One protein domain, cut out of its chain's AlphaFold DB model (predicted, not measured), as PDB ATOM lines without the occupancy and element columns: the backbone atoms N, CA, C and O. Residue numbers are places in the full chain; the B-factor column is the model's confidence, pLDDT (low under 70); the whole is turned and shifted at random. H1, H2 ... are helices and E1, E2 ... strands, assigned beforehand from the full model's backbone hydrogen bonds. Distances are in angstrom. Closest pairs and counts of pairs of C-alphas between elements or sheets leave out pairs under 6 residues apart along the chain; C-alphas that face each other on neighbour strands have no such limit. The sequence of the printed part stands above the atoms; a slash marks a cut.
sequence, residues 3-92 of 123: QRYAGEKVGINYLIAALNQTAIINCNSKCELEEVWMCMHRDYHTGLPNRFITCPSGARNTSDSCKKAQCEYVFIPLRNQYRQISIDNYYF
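AT A GLANCE: This is residues 3 to 92 of the 123 residues of the protein "Hypothetical protein" of Rotaria sordida (UniProt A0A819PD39). A long, narrow three-stranded sheet makes the length of this domain: E3 is its long strand, E2 pairs with its first part and E4 with its later part. The short helices H1 and H2 and the small two-stranded sheet E1 E5 gather round the E2 end, and the unnamed tail, residues 76 to 92, runs back toward the E4 end. The 90 printed residues, with under half in named elements, hold E1 H1 E2 E3 E4 H2 E5 along the chain, class mixed. Both sheets, E2 - E3 - E4 and E1 - E5, are antiparallel. The whole is compact, radius of gyration of the C-alphas 13.9 A, yet elongated, spanning 42 by 25 by 21 A.

IN THESE COORDINATES: E3, residues 33 to 42, runs 26.8 A from C-alpha 33 at (-3.042, 0.013, 6.233) to C-alpha 42 at (-2.066, 26.553, 9.910). E2 is residues 23 to 27, 12.9 A, and E4 residues 49 to 53, 10.3 A. H1 is residues 12 to 18, 9.9 A; H2 is residues 65 to 68. E1 is residues 9 to 11; E5, residues 73 to 75, ends at C-alpha 75 (-7.095, -4.287, 5.346).

HOW THE PARTS SIT: E2, E3 and E4 form a meander, each strand the antiparallel neighbour of the one before. In the hairpin E2 and E3, N 24 and O 37 are 2.8 A apart; in the hairpin E3 and E4, N 41 and O 51 are 2.8 A apart, both within hydrogen-bond range. H2 stands at the sheet's level, height 2.3 A; its closest C-alphas to E2 are Cys 66 and Cys 27, 4.9 A. H1 only grazes the sheet, with residues 12 to 17. E1 and E5 are antiparallel neighbours, N 74 and O 10 at 2.8 A. E4 and E5 are apart. In H1 every O i to N i+4 pair is within hydrogen-bond range; H2 is too short for one.

THE WHOLE: The C-alphas farthest apart, Lys 30 and His 45, are 43.2 A apart. The printed part has no cut. The link E4 to H2 is long, 11 residues. pLDDT is under 70 at residue 21, residues 58 to 63 and residues 79 to 92.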
ATOM      1  N   GLN A   3     -10.397   3.410  13.567       70.25
ATOM      2  CA  GLN A   3     -10.450   2.331  14.568       70.25
ATOM      3  C   GLN A   3     -11.755   1.515  14.574       70.25
ATOM      4  O   GLN A   3     -11.741   0.376  15.023       70.25
ATOM      5  N   ARG A   4     -12.877   2.066  14.083       73.50
ATOM      6  CA  ARG A   4     -14.152   1.331  14.006       73.50
ATOM      7  C   ARG A   4     -14.124   0.182  12.998       73.50
ATOM      8  O   ARG A   4     -14.934  -0.719  13.121       73.50
ATOM      9  N   TYR A   5     -13.199   0.229  12.045       78.50
ATOM     10  CA  TYR A   5     -13.036  -0.764  10.986       78.50
ATOM     11  C   TYR A   5     -11.858  -1.713  11.263       78.50
ATOM     12  O   TYR A   5     -11.343  -2.359  10.355       78.50
ATOM     13  N   ALA A   6     -11.356  -1.753  12.500       81.00
ATOM     14  CA  ALA A   6     -10.217  -2.587  12.854       81.00
ATOM     15  C   ALA A   6     -10.543  -4.078  12.657       81.00
ATOM     16  O   ALA A   6     -11.525  -4.586  13.189       81.00
ATOM     17  N   GLY A   7      -9.688  -4.780  11.914       82.06
ATOM     18  CA  GLY A   7      -9.883  -6.174  11.514       82.06
ATOM     19  C   GLY A   7     -10.732  -6.358  10.256       82.06
ATOM     20  O   GLY A   7     -10.921  -7.496   9.828       82.06
ATOM     21  N   GLU A   8     -11.215  -5.277   9.644       86.25
ATOM     22  CA  GLU A   8     -12.061  -5.336   8.455       86.25
ATOM     23  C   GLU A   8     -11.293  -5.007   7.169       86.25
ATOM     24  O   GLU A   8     -10.248  -4.345   7.166       86.25
ATOM     25  N   LYS A   9     -11.841  -5.477   6.044       87.94
ATOM     26  CA  LYS A   9     -11.446  -5.046   4.701       87.94
ATOM     27  C   LYS A   9     -12.394  -3.947   4.249       87.94
ATOM     28  O   LYS A   9     -13.598  -4.175   4.157       87.94
ATOM     29  N   VAL A  10     -11.850  -2.780   3.932       89.31
ATOM     30  CA  VAL A  10     -12.630  -1.608   3.524       89.31
ATOM     31  C   VAL A  10     -12.227  -1.200   2.115       89.31
ATOM     32  O   VAL A  10     -11.042  -1.163   1.793       89.31
ATOM     33  N   GLY A  11     -13.204  -0.887   1.260       89.19
ATOM     34  CA  GLY A  11     -12.924  -0.368  -0.080       89.19
ATOM     35  C   GLY A  11     -12.184   0.968  -0.004       89.19
ATOM     36  O   GLY A  11     -12.601   1.870   0.728       89.19
ATOM     37  N   ILE A  12     -11.101   1.120  -0.767       85.00
ATOM     38  CA  ILE A  12     -10.220   2.293  -0.655       85.00
ATOM     39  C   ILE A  12     -10.960   3.609  -0.927       85.00
ATOM     40  O   ILE A  12     -10.818   4.574  -0.179       85.00
ATOM     41  N   ASN A  13     -11.836   3.627  -1.936       84.25
ATOM     42  CA  ASN A  13     -12.615   4.810  -2.301       84.25
ATOM     43  C   ASN A  13     -13.592   5.209  -1.187       84.25
ATOM     44  O   ASN A  13     -13.799   6.396  -0.941       84.25
ATOM     45  N   TYR A  14     -14.158   4.222  -0.485       86.50
ATOM     46  CA  TYR A  14     -15.029   4.467   0.661       86.50
ATOM     47  C   TYR A  14     -14.240   5.053   1.834       86.50
ATOM     48  O   TYR A  14     -14.678   6.020   2.453       86.50
ATOM     49  N   LEU A  15     -13.047   4.515   2.102       84.12
ATOM     50  CA  LEU A  15     -12.172   5.015   3.158       84.12
ATOM     51  C   LEU A  15     -11.726   6.464   2.885       84.12
ATOM     52  O   LEU A  15     -11.793   7.299   3.785       84.12
ATOM     53  N   ILE A  16     -11.358   6.789   1.641       80.88
ATOM     54  CA  ILE A  16     -11.013   8.156   1.213       80.88
ATOM     55  C   ILE A  16     -12.214   9.099   1.360       80.88
ATOM     56  O   ILE A  16     -12.074  10.199   1.902       80.88
ATOM     57  N   ALA A  17     -13.402   8.676   0.919       83.38
ATOM     58  CA  ALA A  17     -14.621   9.471   1.043       83.38
ATOM     59  C   ALA A  17     -14.973   9.747   2.513       83.38
ATOM     60  O   ALA A  17     -15.287  10.882   2.873       83.38
ATOM     61  N   ALA A  18     -14.846   8.740   3.379       82.19
ATOM     62  CA  ALA A  18     -15.110   8.877   4.806       82.19
ATOM     63  C   ALA A  18     -14.094   9.781   5.529       82.19
ATOM     64  O   ALA A  18     -14.404  10.348   6.577       82.19
ATOM     65  N   LEU A  19     -12.895   9.947   4.965       79.19
ATOM     66  CA  LEU A  19     -11.843  10.839   5.459       79.19
ATOM     67  C   LEU A  19     -11.823  12.199   4.739       79.19
ATOM     68  O   LEU A  19     -10.797  12.878   4.716       79.19
ATOM     69  N   ASN A  20     -12.964  12.610   4.176       72.69
ATOM     70  CA  ASN A  20     -13.174  13.921   3.556       72.69
ATOM     71  C   ASN A  20     -12.275  14.203   2.334       72.69
ATOM     72  O   ASN A  20     -11.950  15.352   2.052       72.69
ATOM     73  N   GLN A  21     -11.867  13.154   1.606       69.88
ATOM     74  CA  GLN A  21     -11.144  13.197   0.321       69.88
ATOM     75  C   GLN A  21      -9.732  13.812   0.330       69.88
ATOM     76  O   GLN A  21      -9.020  13.704  -0.665       69.88
ATOM     77  N   THR A  22      -9.294  14.419   1.433       76.00
ATOM     78  CA  THR A  22      -7.969  15.053   1.551       76.00
ATOM     79  C   THR A  22      -6.927  14.167   2.229       76.00
ATOM     80  O   THR A  22      -5.768  14.563   2.343       76.00
ATOM     81  N   ALA A  23      -7.334  12.999   2.727       80.12
ATOM     82  CA  ALA A  23      -6.440  12.062   3.388       80.12
ATOM     83  C   ALA A  23      -5.623  11.257   2.374       80.12
ATOM     84  O   ALA A  23      -6.129  10.824   1.340       80.12
ATOM     85  N   ILE A  24      -4.365  11.024   2.720       83.44
ATOM     86  CA  ILE A  24      -3.438  10.181   1.978       83.44
ATOM     87  C   ILE A  24      -3.282   8.894   2.761       83.44
ATOM     88  O   ILE A  24      -2.975   8.915   3.954       83.44
ATOM     89  N   ILE A  25      -3.517   7.781   2.084       84.06
ATOM     90  CA  ILE A  25      -3.554   6.464   2.698       84.06
ATOM     91  C   ILE A  25      -2.328   5.702   2.211       84.06
ATOM     92  O   ILE A  25      -2.145   5.507   1.010       84.06
ATOM     93  N   ASN A  26      -1.480   5.287   3.147       86.94
ATOM     94  CA  ASN A  26      -0.297   4.498   2.854       86.94
ATOM     95  C   ASN A  26      -0.509   3.060   3.325       86.94
ATOM     96  O   ASN A  26      -0.868   2.798   4.476       86.94
ATOM     97  N   CYS A  27      -0.275   2.138   2.401       86.81
ATOM     98  CA  CYS A  27      -0.362   0.704   2.592       86.81
ATOM     99  C   CYS A  27       0.979   0.040   2.303       86.81
ATOM    100  O   CYS A  27       1.763   0.519   1.472       86.81
ATOM    101  N   ASN A  28       1.168  -1.129   2.909       87.81
ATOM    102  CA  ASN A  28       2.224  -2.051   2.524       87.81
ATOM    103  C   ASN A  28       1.891  -2.793   1.216       87.81
ATOM    104  O   ASN A  28       0.807  -2.663   0.640       87.81
ATOM    105  N   SER A  29       2.818  -3.639   0.767       85.38
ATOM    106  CA  SER A  29       2.653  -4.467  -0.437       85.38
ATOM    107  C   SER A  29       1.524  -5.504  -0.355       85.38
ATOM    108  O   SER A  29       1.165  -6.084  -1.376       85.38
ATOM    109  N   LYS A  30       0.954  -5.743   0.831       89.12
ATOM    110  CA  LYS A  30      -0.188  -6.642   1.058       89.12
ATOM    111  C   LYS A  30      -1.523  -5.892   1.153       89.12
ATOM    112  O   LYS A  30      -2.525  -6.500   1.526       89.12
ATOM    113  N   CYS A  31      -1.547  -4.599   0.823       89.44
ATOM    114  CA  CYS A  31      -2.713  -3.727   0.978       89.44
ATOM    115  C   CYS A  31      -3.212  -3.630   2.429       89.44
ATOM    116  O   CYS A  31      -4.401  -3.431   2.679       89.44
ATOM    117  N   GLU A  32      -2.311  -3.766   3.400       89.00
ATOM    118  CA  GLU A  32      -2.613  -3.493   4.802       89.00
ATOM    119  C   GLU A  32      -2.290  -2.033   5.105       89.00
ATOM    120  O   GLU A  32      -1.258  -1.513   4.673       89.00
ATOM    121  N   LEU A  33      -3.182  -1.379   5.842       87.06
ATOM    122  CA  LEU A  33      -3.042   0.013   6.233       87.06
ATOM    123  C   LEU A  33      -1.857   0.185   7.193       87.06
ATOM    124  O   LEU A  33      -1.861  -0.392   8.280       87.06
ATOM    125  N   GLU A  34      -0.891   1.020   6.818       85.62
ATOM    126  CA  GLU A  34       0.256   1.364   7.667       85.62
ATOM    127  C   GLU A  34       0.096   2.758   8.273       85.62
ATOM    128  O   GLU A  34       0.196   2.934   9.489       85.62
ATOM    129  N   GLU A  35      -0.188   3.755   7.432       82.88
ATOM    130  CA  GLU A  35      -0.245   5.155   7.846       82.88
ATOM    131  C   GLU A  35      -1.361   5.907   7.120       82.88
ATOM    132  O   GLU A  35      -1.706   5.617   5.974       82.88
ATOM    133  N   VAL A  36      -1.909   6.920   7.791       82.69
ATOM    134  CA  VAL A  36      -2.848   7.869   7.190       82.69
ATOM    135  C   VAL A  36      -2.377   9.275   7.495       82.69
ATOM    136  O   VAL A  36      -2.252   9.658   8.658       82.69
ATOM    137  N   TRP A  37      -2.159  10.041   6.437       81.88
ATOM    138  CA  TRP A  37      -1.687  11.413   6.497       81.88
ATOM    139  C   TRP A  37      -2.815  12.364   6.111       81.88
ATOM    140  O   TRP A  37      -3.587  12.105   5.190       81.88
ATOM    141  N   MET A  38      -2.921  13.483   6.817       83.56
ATOM    142  CA  MET A  38      -3.873  14.546   6.505       83.56
ATOM    143  C   MET A  38      -3.162  15.883   6.629       83.56
ATOM    144  O   MET A  38      -2.436  16.113   7.596       83.56
ATOM    145  N   CYS A  39      -3.399  16.779   5.677       81.38
ATOM    146  CA  CYS A  39      -2.847  18.122   5.740       81.38
ATOM    147  C   CYS A  39      -3.845  19.083   6.371       81.38
ATOM    148  O   CYS A  39      -5.045  19.061   6.088       81.38
ATOM    149  N   MET A  40      -3.328  19.956   7.230       85.38
ATOM    150  CA  MET A  40      -4.104  21.015   7.854       85.38
ATOM    151  C   MET A  40      -3.476  22.363   7.539       85.38
ATOM    152  O   MET A  40      -2.260  22.536   7.598       85.38
ATOM    153  N   HIS A  41      -4.324  23.332   7.224       83.38
ATOM    154  CA  HIS A  41      -3.920  24.719   7.133       83.38
ATOM    155  C   HIS A  41      -3.630  25.248   8.535       83.38
ATOM    156  O   HIS A  41      -4.459  25.120   9.444       83.38
ATOM    157  N   ARG A  42      -2.471  25.884   8.681       81.75
ATOM    158  CA  ARG A  42      -2.066  26.553   9.910       81.75
ATOM    159  C   ARG A  42      -2.536  27.999   9.860       81.75
ATOM    160  O   ARG A  42      -2.264  28.712   8.898       81.75
ATOM    161  N   ASP A  43      -3.299  28.412  10.857       83.75
ATOM    162  CA  ASP A  43      -3.741  29.792  10.982       83.75
ATOM    163  C   ASP A  43      -2.538  30.712  11.229       83.75
ATOM    164  O   ASP A  43      -1.677  30.405  12.055       83.75
ATOM    165  N   TYR A  44      -2.459  31.820  10.492       79.06
ATOM    166  CA  TYR A  44      -1.297  32.708  10.528       79.06
ATOM    167  C   TYR A  44      -1.156  33.447  11.866       79.06
ATOM    168  O   TYR A  44      -0.040  33.705  12.309       79.06
ATOM    169  N   HIS A  45      -2.272  33.764  12.527       77.94
ATOM    170  CA  HIS A  45      -2.267  34.548  13.759       77.94
ATOM    171  C   HIS A  45      -2.055  33.677  14.993       77.94
ATOM    172  O   HIS A  45      -1.336  34.068  15.909       77.94
ATOM    173  N   THR A  46      -2.669  32.495  15.022       85.81
ATOM    174  CA  THR A  46      -2.589  31.594  16.183       85.81
ATOM    175  C   THR A  46      -1.505  30.532  16.043       85.81
ATOM    176  O   THR A  46      -1.091  29.935  17.035       85.81
ATOM    177  N   GLY A  47      -1.039  30.257  14.821       81.81
ATOM    178  CA  GLY A  47      -0.126  29.151  14.560       81.81
ATOM    179  C   GLY A  47      -0.746  27.786  14.873       81.81
ATOM    180  O   GLY A  47      -0.000  26.821  15.058       81.81
ATOM    181  N   LEU A  48      -2.073  27.677  14.955       83.50
ATOM    182  CA  LEU A  48      -2.778  26.428  15.237       83.50
ATOM    183  C   LEU A  48      -3.412  25.850  13.961       83.50
ATOM    184  O   LEU A  48      -3.702  26.595  13.021       83.50
ATOM    185  N   PRO A  49      -3.625  24.524  13.888       80.38
ATOM    186  CA  PRO A  49      -4.381  23.920  12.797       80.38
ATOM    187  C   PRO A  49      -5.830  24.417  12.837       80.38
ATOM    188  O   PRO A  49      -6.486  24.301  13.867       80.38
ATOM    189  N   ASN A  50      -6.333  24.957  11.726       82.06
ATOM    190  CA  ASN A  50      -7.684  25.533  11.663       82.06
ATOM    191  C   ASN A  50      -8.625  24.710  10.766       82.06
ATOM    192  O   ASN A  50      -9.764  24.436  11.127       82.06
ATOM    193  N   ARG A  51      -8.142  24.230   9.615       83.81
ATOM    194  CA  ARG A  51      -8.962  23.453   8.670       83.81
ATOM    195  C   ARG A  51      -8.156  22.394   7.940       83.81
ATOM    196  O   ARG A  51      -6.971  22.598   7.688       83.81
ATOM    197  N   PHE A  52      -8.808  21.303   7.550       83.50
ATOM    198  CA  PHE A  52      -8.227  20.328   6.630       83.50
ATOM    199  C   PHE A  52      -8.114  20.920   5.225       83.50
ATOM    200  O   PHE A  52      -8.983  21.677   4.787       83.50
ATOM    201  N   ILE A  53      -7.027  20.592   4.536       84.25
ATOM    202  CA  ILE A  53      -6.762  21.005   3.158       84.25
ATOM    203  C   ILE A  53      -6.210  19.828   2.362       84.25
ATOM    204  O   ILE A  53      -5.641  18.894   2.926       84.25
ATOM    205  N   THR A  54      -6.321  19.906   1.040       83.25
ATOM    206  CA  THR A  54      -5.600  18.999   0.147       83.25
ATOM    207  C   THR A  54      -4.097  19.172   0.351       83.25
ATOM    208  O   THR A  54      -3.589  20.296   0.353       83.25
ATOM    209  N   CYS A  55      -3.381  18.063   0.531       79.62
ATOM    210  CA  CYS A  55      -1.933  18.094   0.672       79.62
ATOM    211  C   CYS A  55      -1.257  18.610  -0.610       79.62
ATOM    212  O   CYS A  55      -1.601  18.146  -1.701       79.62
ATOM    213  N   PRO A  56      -0.295  19.545  -0.509       78.50
ATOM    214  CA  PRO A  56       0.432  20.040  -1.671       78.50
ATOM    215  C   PRO A  56       1.280  18.930  -2.306       78.50
ATOM    216  O   PRO A  56       1.827  18.061  -1.626       78.50
ATOM    217  N   SER A  57       1.419  18.980  -3.630       70.31
ATOM    218  CA  SER A  57       2.292  18.077  -4.380       70.31
ATOM    219  C   SER A  57       3.752  18.245  -3.942       70.31
ATOM    220  O   SER A  57       4.272  19.359  -3.959       70.31
ATOM    221  N   GLY A  58       4.415  17.143  -3.581       63.72
ATOM    222  CA  GLY A  58       5.814  17.141  -3.125       63.72
ATOM    223  C   GLY A  58       5.995  17.130  -1.605       63.72
ATOM    224  O   GLY A  58       7.127  17.199  -1.126       63.72
ATOM    225  N   ALA A  59       4.905  17.022  -0.848       65.69
ATOM    226  CA  ALA A  59       4.956  16.816   0.588       65.69
ATOM    227  C   ALA A  59       5.631  15.480   0.931       65.69
ATOM    228  O   ALA A  59       5.524  14.480   0.217       65.69
ATOM    229  N   ARG A  60       6.423  15.474   2.009       61.00
ATOM    230  CA  ARG A  60       7.121  14.260   2.443       61.00
ATOM    231  C   ARG A  60       6.077  13.182   2.739       61.00
ATOM    232  O   ARG A  60       5.055  13.467   3.347       61.00
ATOM    233  N   ASN A  61       6.320  11.961   2.267       61.16
ATOM    234  CA  ASN A  61       5.436  10.803   2.455       61.16
ATOM    235  C   ASN A  61       4.005  10.939   1.892       61.16
ATOM    236  O   ASN A  61       3.151  10.113   2.209       61.16
ATOM    237  N   THR A  62       3.736  11.891   0.989       65.06
ATOM    238  CA  THR A  62       2.411  12.037   0.347       65.06
ATOM    239  C   THR A  62       2.202  11.165  -0.888       65.06
ATOM    240  O   THR A  62       1.356  11.459  -1.732       65.06
ATOM    241  N   SER A  63       2.989  10.102  -1.035       68.62
ATOM    242  CA  SER A  63       2.766   9.107  -2.081       68.62
ATOM    243  C   SER A  63       1.718   8.126  -1.583       68.62
ATOM    244  O   SER A  63       2.093   7.216  -0.860       68.62
ATOM    245  N   ASP A  64       0.467   8.287  -2.022       75.81
ATOM    246  CA  ASP A  64      -0.642   7.341  -1.816       75.81
ATOM    247  C   ASP A  64      -0.253   5.938  -2.324       75.81
ATOM    248  O   ASP A  64      -0.442   5.581  -3.496       75.81
ATOM    249  N   SER A  65       0.410   5.165  -1.459       83.44
ATOM    250  CA  SER A  65       1.010   3.887  -1.840       83.44
ATOM    251  C   SER A  65      -0.062   2.833  -2.076       83.44
ATOM    252  O   SER A  65       0.128   1.977  -2.938       83.44
ATOM    253  N   CYS A  66      -1.214   2.947  -1.410       83.62
ATOM    254  CA  CYS A  66      -2.369   2.089  -1.650       83.62
ATOM    255  C   CYS A  66      -2.906   2.275  -3.078       83.62
ATOM    256  O   CYS A  66      -3.138   1.297  -3.792       83.62
ATOM    257  N   LYS A  67      -3.054   3.528  -3.533       78.31
ATOM    258  CA  LYS A  67      -3.502   3.828  -4.900       78.31
ATOM    259  C   LYS A  67      -2.464   3.422  -5.941       78.31
ATOM    260  O   LYS A  67      -2.825   2.883  -6.985       78.31
ATOM    261  N   LYS A  68      -1.174   3.630  -5.658       78.25
ATOM    262  CA  LYS A  68      -0.077   3.226  -6.555       78.25
ATOM    263  C   LYS A  68       0.036   1.706  -6.694       78.25
ATOM    264  O   LYS A  68       0.300   1.225  -7.791       78.25
ATOM    265  N   ALA A  69      -0.182   0.967  -5.608       74.62
ATOM    266  CA  ALA A  69      -0.212  -0.494  -5.598       74.62
ATOM    267  C   ALA A  69      -1.515  -1.084  -6.174       74.62
ATOM    268  O   ALA A  69      -1.640  -2.302  -6.227       74.62
ATOM    269  N   GLN A  70      -2.464  -0.243  -6.614       83.88
ATOM    270  CA  GLN A  70      -3.773  -0.652  -7.139       83.88
ATOM    271  C   GLN A  70      -4.587  -1.501  -6.144       83.88
ATOM    272  O   GLN A  70      -5.282  -2.441  -6.524       83.88
ATOM    273  N   CYS A  71      -4.527  -1.158  -4.854       85.19
ATOM    274  CA  CYS A  71      -5.328  -1.813  -3.825       85.19
ATOM    275  C   CYS A  71      -6.801  -1.390  -3.940       85.19
ATOM    276  O   CYS A  71      -7.149  -0.256  -3.620       85.19
ATOM    277  N   GLU A  72      -7.681  -2.301  -4.357       88.38
ATOM    278  CA  GLU A  72      -9.134  -2.060  -4.357       88.38
ATOM    279  C   GLU A  72      -9.697  -2.024  -2.922       88.38
ATOM    280  O   GLU A  72     -10.546  -1.195  -2.580       88.38
ATOM    281  N   TYR A  73      -9.145  -2.879  -2.059       88.56
ATOM    282  CA  TYR A  73      -9.483  -2.983  -0.644       88.56
ATOM    283  C   TYR A  73      -8.239  -2.790   0.209       88.56
ATOM    284  O   TYR A  73      -7.156  -3.265  -0.131       88.56
ATOM    285  N   VAL A  74      -8.426  -2.134   1.346       89.06
ATOM    286  CA  VAL A  74      -7.404  -1.939   2.364       89.06
ATOM    287  C   VAL A  74      -7.811  -2.731   3.600       89.06
ATOM    288  O   VAL A  74      -8.926  -2.584   4.107       89.06
ATOM    289  N   PHE A  75      -6.918  -3.595   4.075       89.56
ATOM    290  CA  PHE A  75      -7.095  -4.287   5.346       89.56
ATOM    291  C   PHE A  75      -6.621  -3.390   6.485       89.56
ATOM    292  O   PHE A  75      -5.489  -2.909   6.476       89.56
ATOM    293  N   ILE A  76      -7.480  -3.168   7.471       86.50
ATOM    294  CA  ILE A  76      -7.175  -2.320   8.618       86.50
ATOM    295  C   ILE A  76      -6.744  -3.240   9.765       86.50
ATOM    296  O   ILE A  76      -7.587  -3.934  10.335       86.50
ATOM    297  N   PRO A  77      -5.449  -3.306  10.120       81.25
ATOM    298  CA  PRO A  77      -4.983  -4.248  11.126       81.25
ATOM    299  C   PRO A  77      -5.566  -3.929  12.511       81.25
ATOM    300  O   PRO A  77      -5.753  -2.774  12.891       81.25
ATOM    301  N   LEU A  78      -5.809  -4.976  13.306       73.31
ATOM    302  CA  LEU A  78      -6.343  -4.877  14.675       73.31
ATOM    303  C   LEU A  78      -5.385  -4.193  15.666       73.31
ATOM    304  O   LEU A  78      -5.783  -3.841  16.775       73.31
ATOM    305  N   ARG A  79      -4.103  -4.037  15.315       58.53
ATOM    306  CA  ARG A  79      -3.108  -3.470  16.230       58.53
ATOM    307  C   ARG A  79      -3.233  -1.952  16.309       58.53
ATOM    308  O   ARG A  79      -3.217  -1.266  15.295       58.53
ATOM    309  N   ASN A  80      -3.203  -1.443  17.542       50.62
ATOM    310  CA  ASN A  80      -3.046  -0.036  17.945       50.62
ATOM    311  C   ASN A  80      -1.712   0.612  17.495       50.62
ATOM    312  O   ASN A  80      -1.148   1.435  18.207       50.62
ATOM    313  N   GLN A  81      -1.169   0.235  16.340       44.72
ATOM    314  CA  GLN A  81       0.083   0.761  15.799       44.72
ATOM    315  C   GLN A  81      -0.154   1.790  14.696       44.72
ATOM    316  O   GLN A  81       0.683   1.947  13.816       44.72
ATOM    317  N   TYR A  82      -1.253   2.549  14.761       47.75
ATOM    318  CA  TYR A  82      -1.288   3.812  14.035       47.75
ATOM    319  C   TYR A  82      -0.238   4.704  14.681       47.75
ATOM    320  O   TYR A  82      -0.454   5.270  15.756       47.75
ATOM    321  N   ARG A  83       0.929   4.792  14.049       41.41
ATOM    322  CA  ARG A  83       1.891   5.842  14.342       41.41
ATOM    323  C   ARG A  83       1.212   7.143  13.925       41.41
ATOM    324  O   ARG A  83       1.261   7.556  12.777       41.41
ATOM    325  N   GLN A  84       0.494   7.746  14.864       42.12
ATOM    326  CA  GLN A  84      -0.039   9.087  14.723       42.12
ATOM    327  C   GLN A  84       1.180  10.012  14.705       42.12
ATOM    328  O   GLN A  84       1.725  10.337  15.759       42.12
ATOM    329  N   ILE A  85       1.705  10.324  13.519       47.38
ATOM    330  CA  ILE A  85       2.951  11.079  13.394       47.38
ATOM    331  C   ILE A  85       2.769  12.337  12.561       47.38
ATOM    332  O   ILE A  85       2.293  12.309  11.437       47.38
ATOM    333  N   SER A  86       3.257  13.400  13.206       40.72
ATOM    334  CA  SER A  86       3.795  14.659  12.707       40.72
ATOM    335  C   SER A  86       2.901  15.465  11.779       40.72
ATOM    336  O   SER A  86       2.765  15.203  10.589       40.72
ATOM    337  N   ILE A  87       2.398  16.569  12.331       42.56
ATOM    338  CA  ILE A  87       2.164  17.773  11.542       42.56
ATOM    339  C   ILE A  87       3.543  18.195  11.027       42.56
ATOM    340  O   ILE A  87       4.279  18.911  11.710       42.56
ATOM    341  N   ASP A  88       3.914  17.713   9.844       40.62
ATOM    342  CA  ASP A  88       5.078  18.228   9.147       40.62
ATOM    343  C   ASP A  88       4.753  19.674   8.778       40.62
ATOM    344  O   ASP A  88       3.986  19.971   7.861       40.62
ATOM    345  N   ASN A  89       5.293  20.583   9.592       40.41
ATOM    346  CA  ASN A  89       5.266  22.012   9.349       40.41
ATOM    347  C   ASN A  89       5.893  22.247   7.979       40.41
ATOM    348  O   ASN A  89       7.117  22.249   7.832       40.41
ATOM    349  N   TYR A  90       5.046  22.466   6.981       44.50
ATOM    350  CA  TYR A  90       5.470  23.077   5.741       44.50
ATOM    351  C   TYR A  90       6.030  24.452   6.092       44.50
ATOM    352  O   TYR A  90       5.291  25.394   6.386       44.50
ATOM    353  N   TYR A  91       7.359  24.536   6.139       43.59
ATOM    354  CA  TYR A  91       8.075  25.789   6.266       43.59
ATOM    355  C   TYR A  91       7.755  26.612   5.018       43.59
ATOM    356  O   TYR A  91       8.342  26.417   3.955       43.59
ATOM    357  N   PHE A  92       6.815  27.545   5.153       48.59
ATOM    358  CA  PHE A  92       6.835  28.743   4.327       48.59
ATOM    359  C   PHE A  92       8.250  29.335   4.415       48.59
ATOM    360  O   PHE A  92       8.814  29.348   5.518       48.59
TER     361      PHE A  92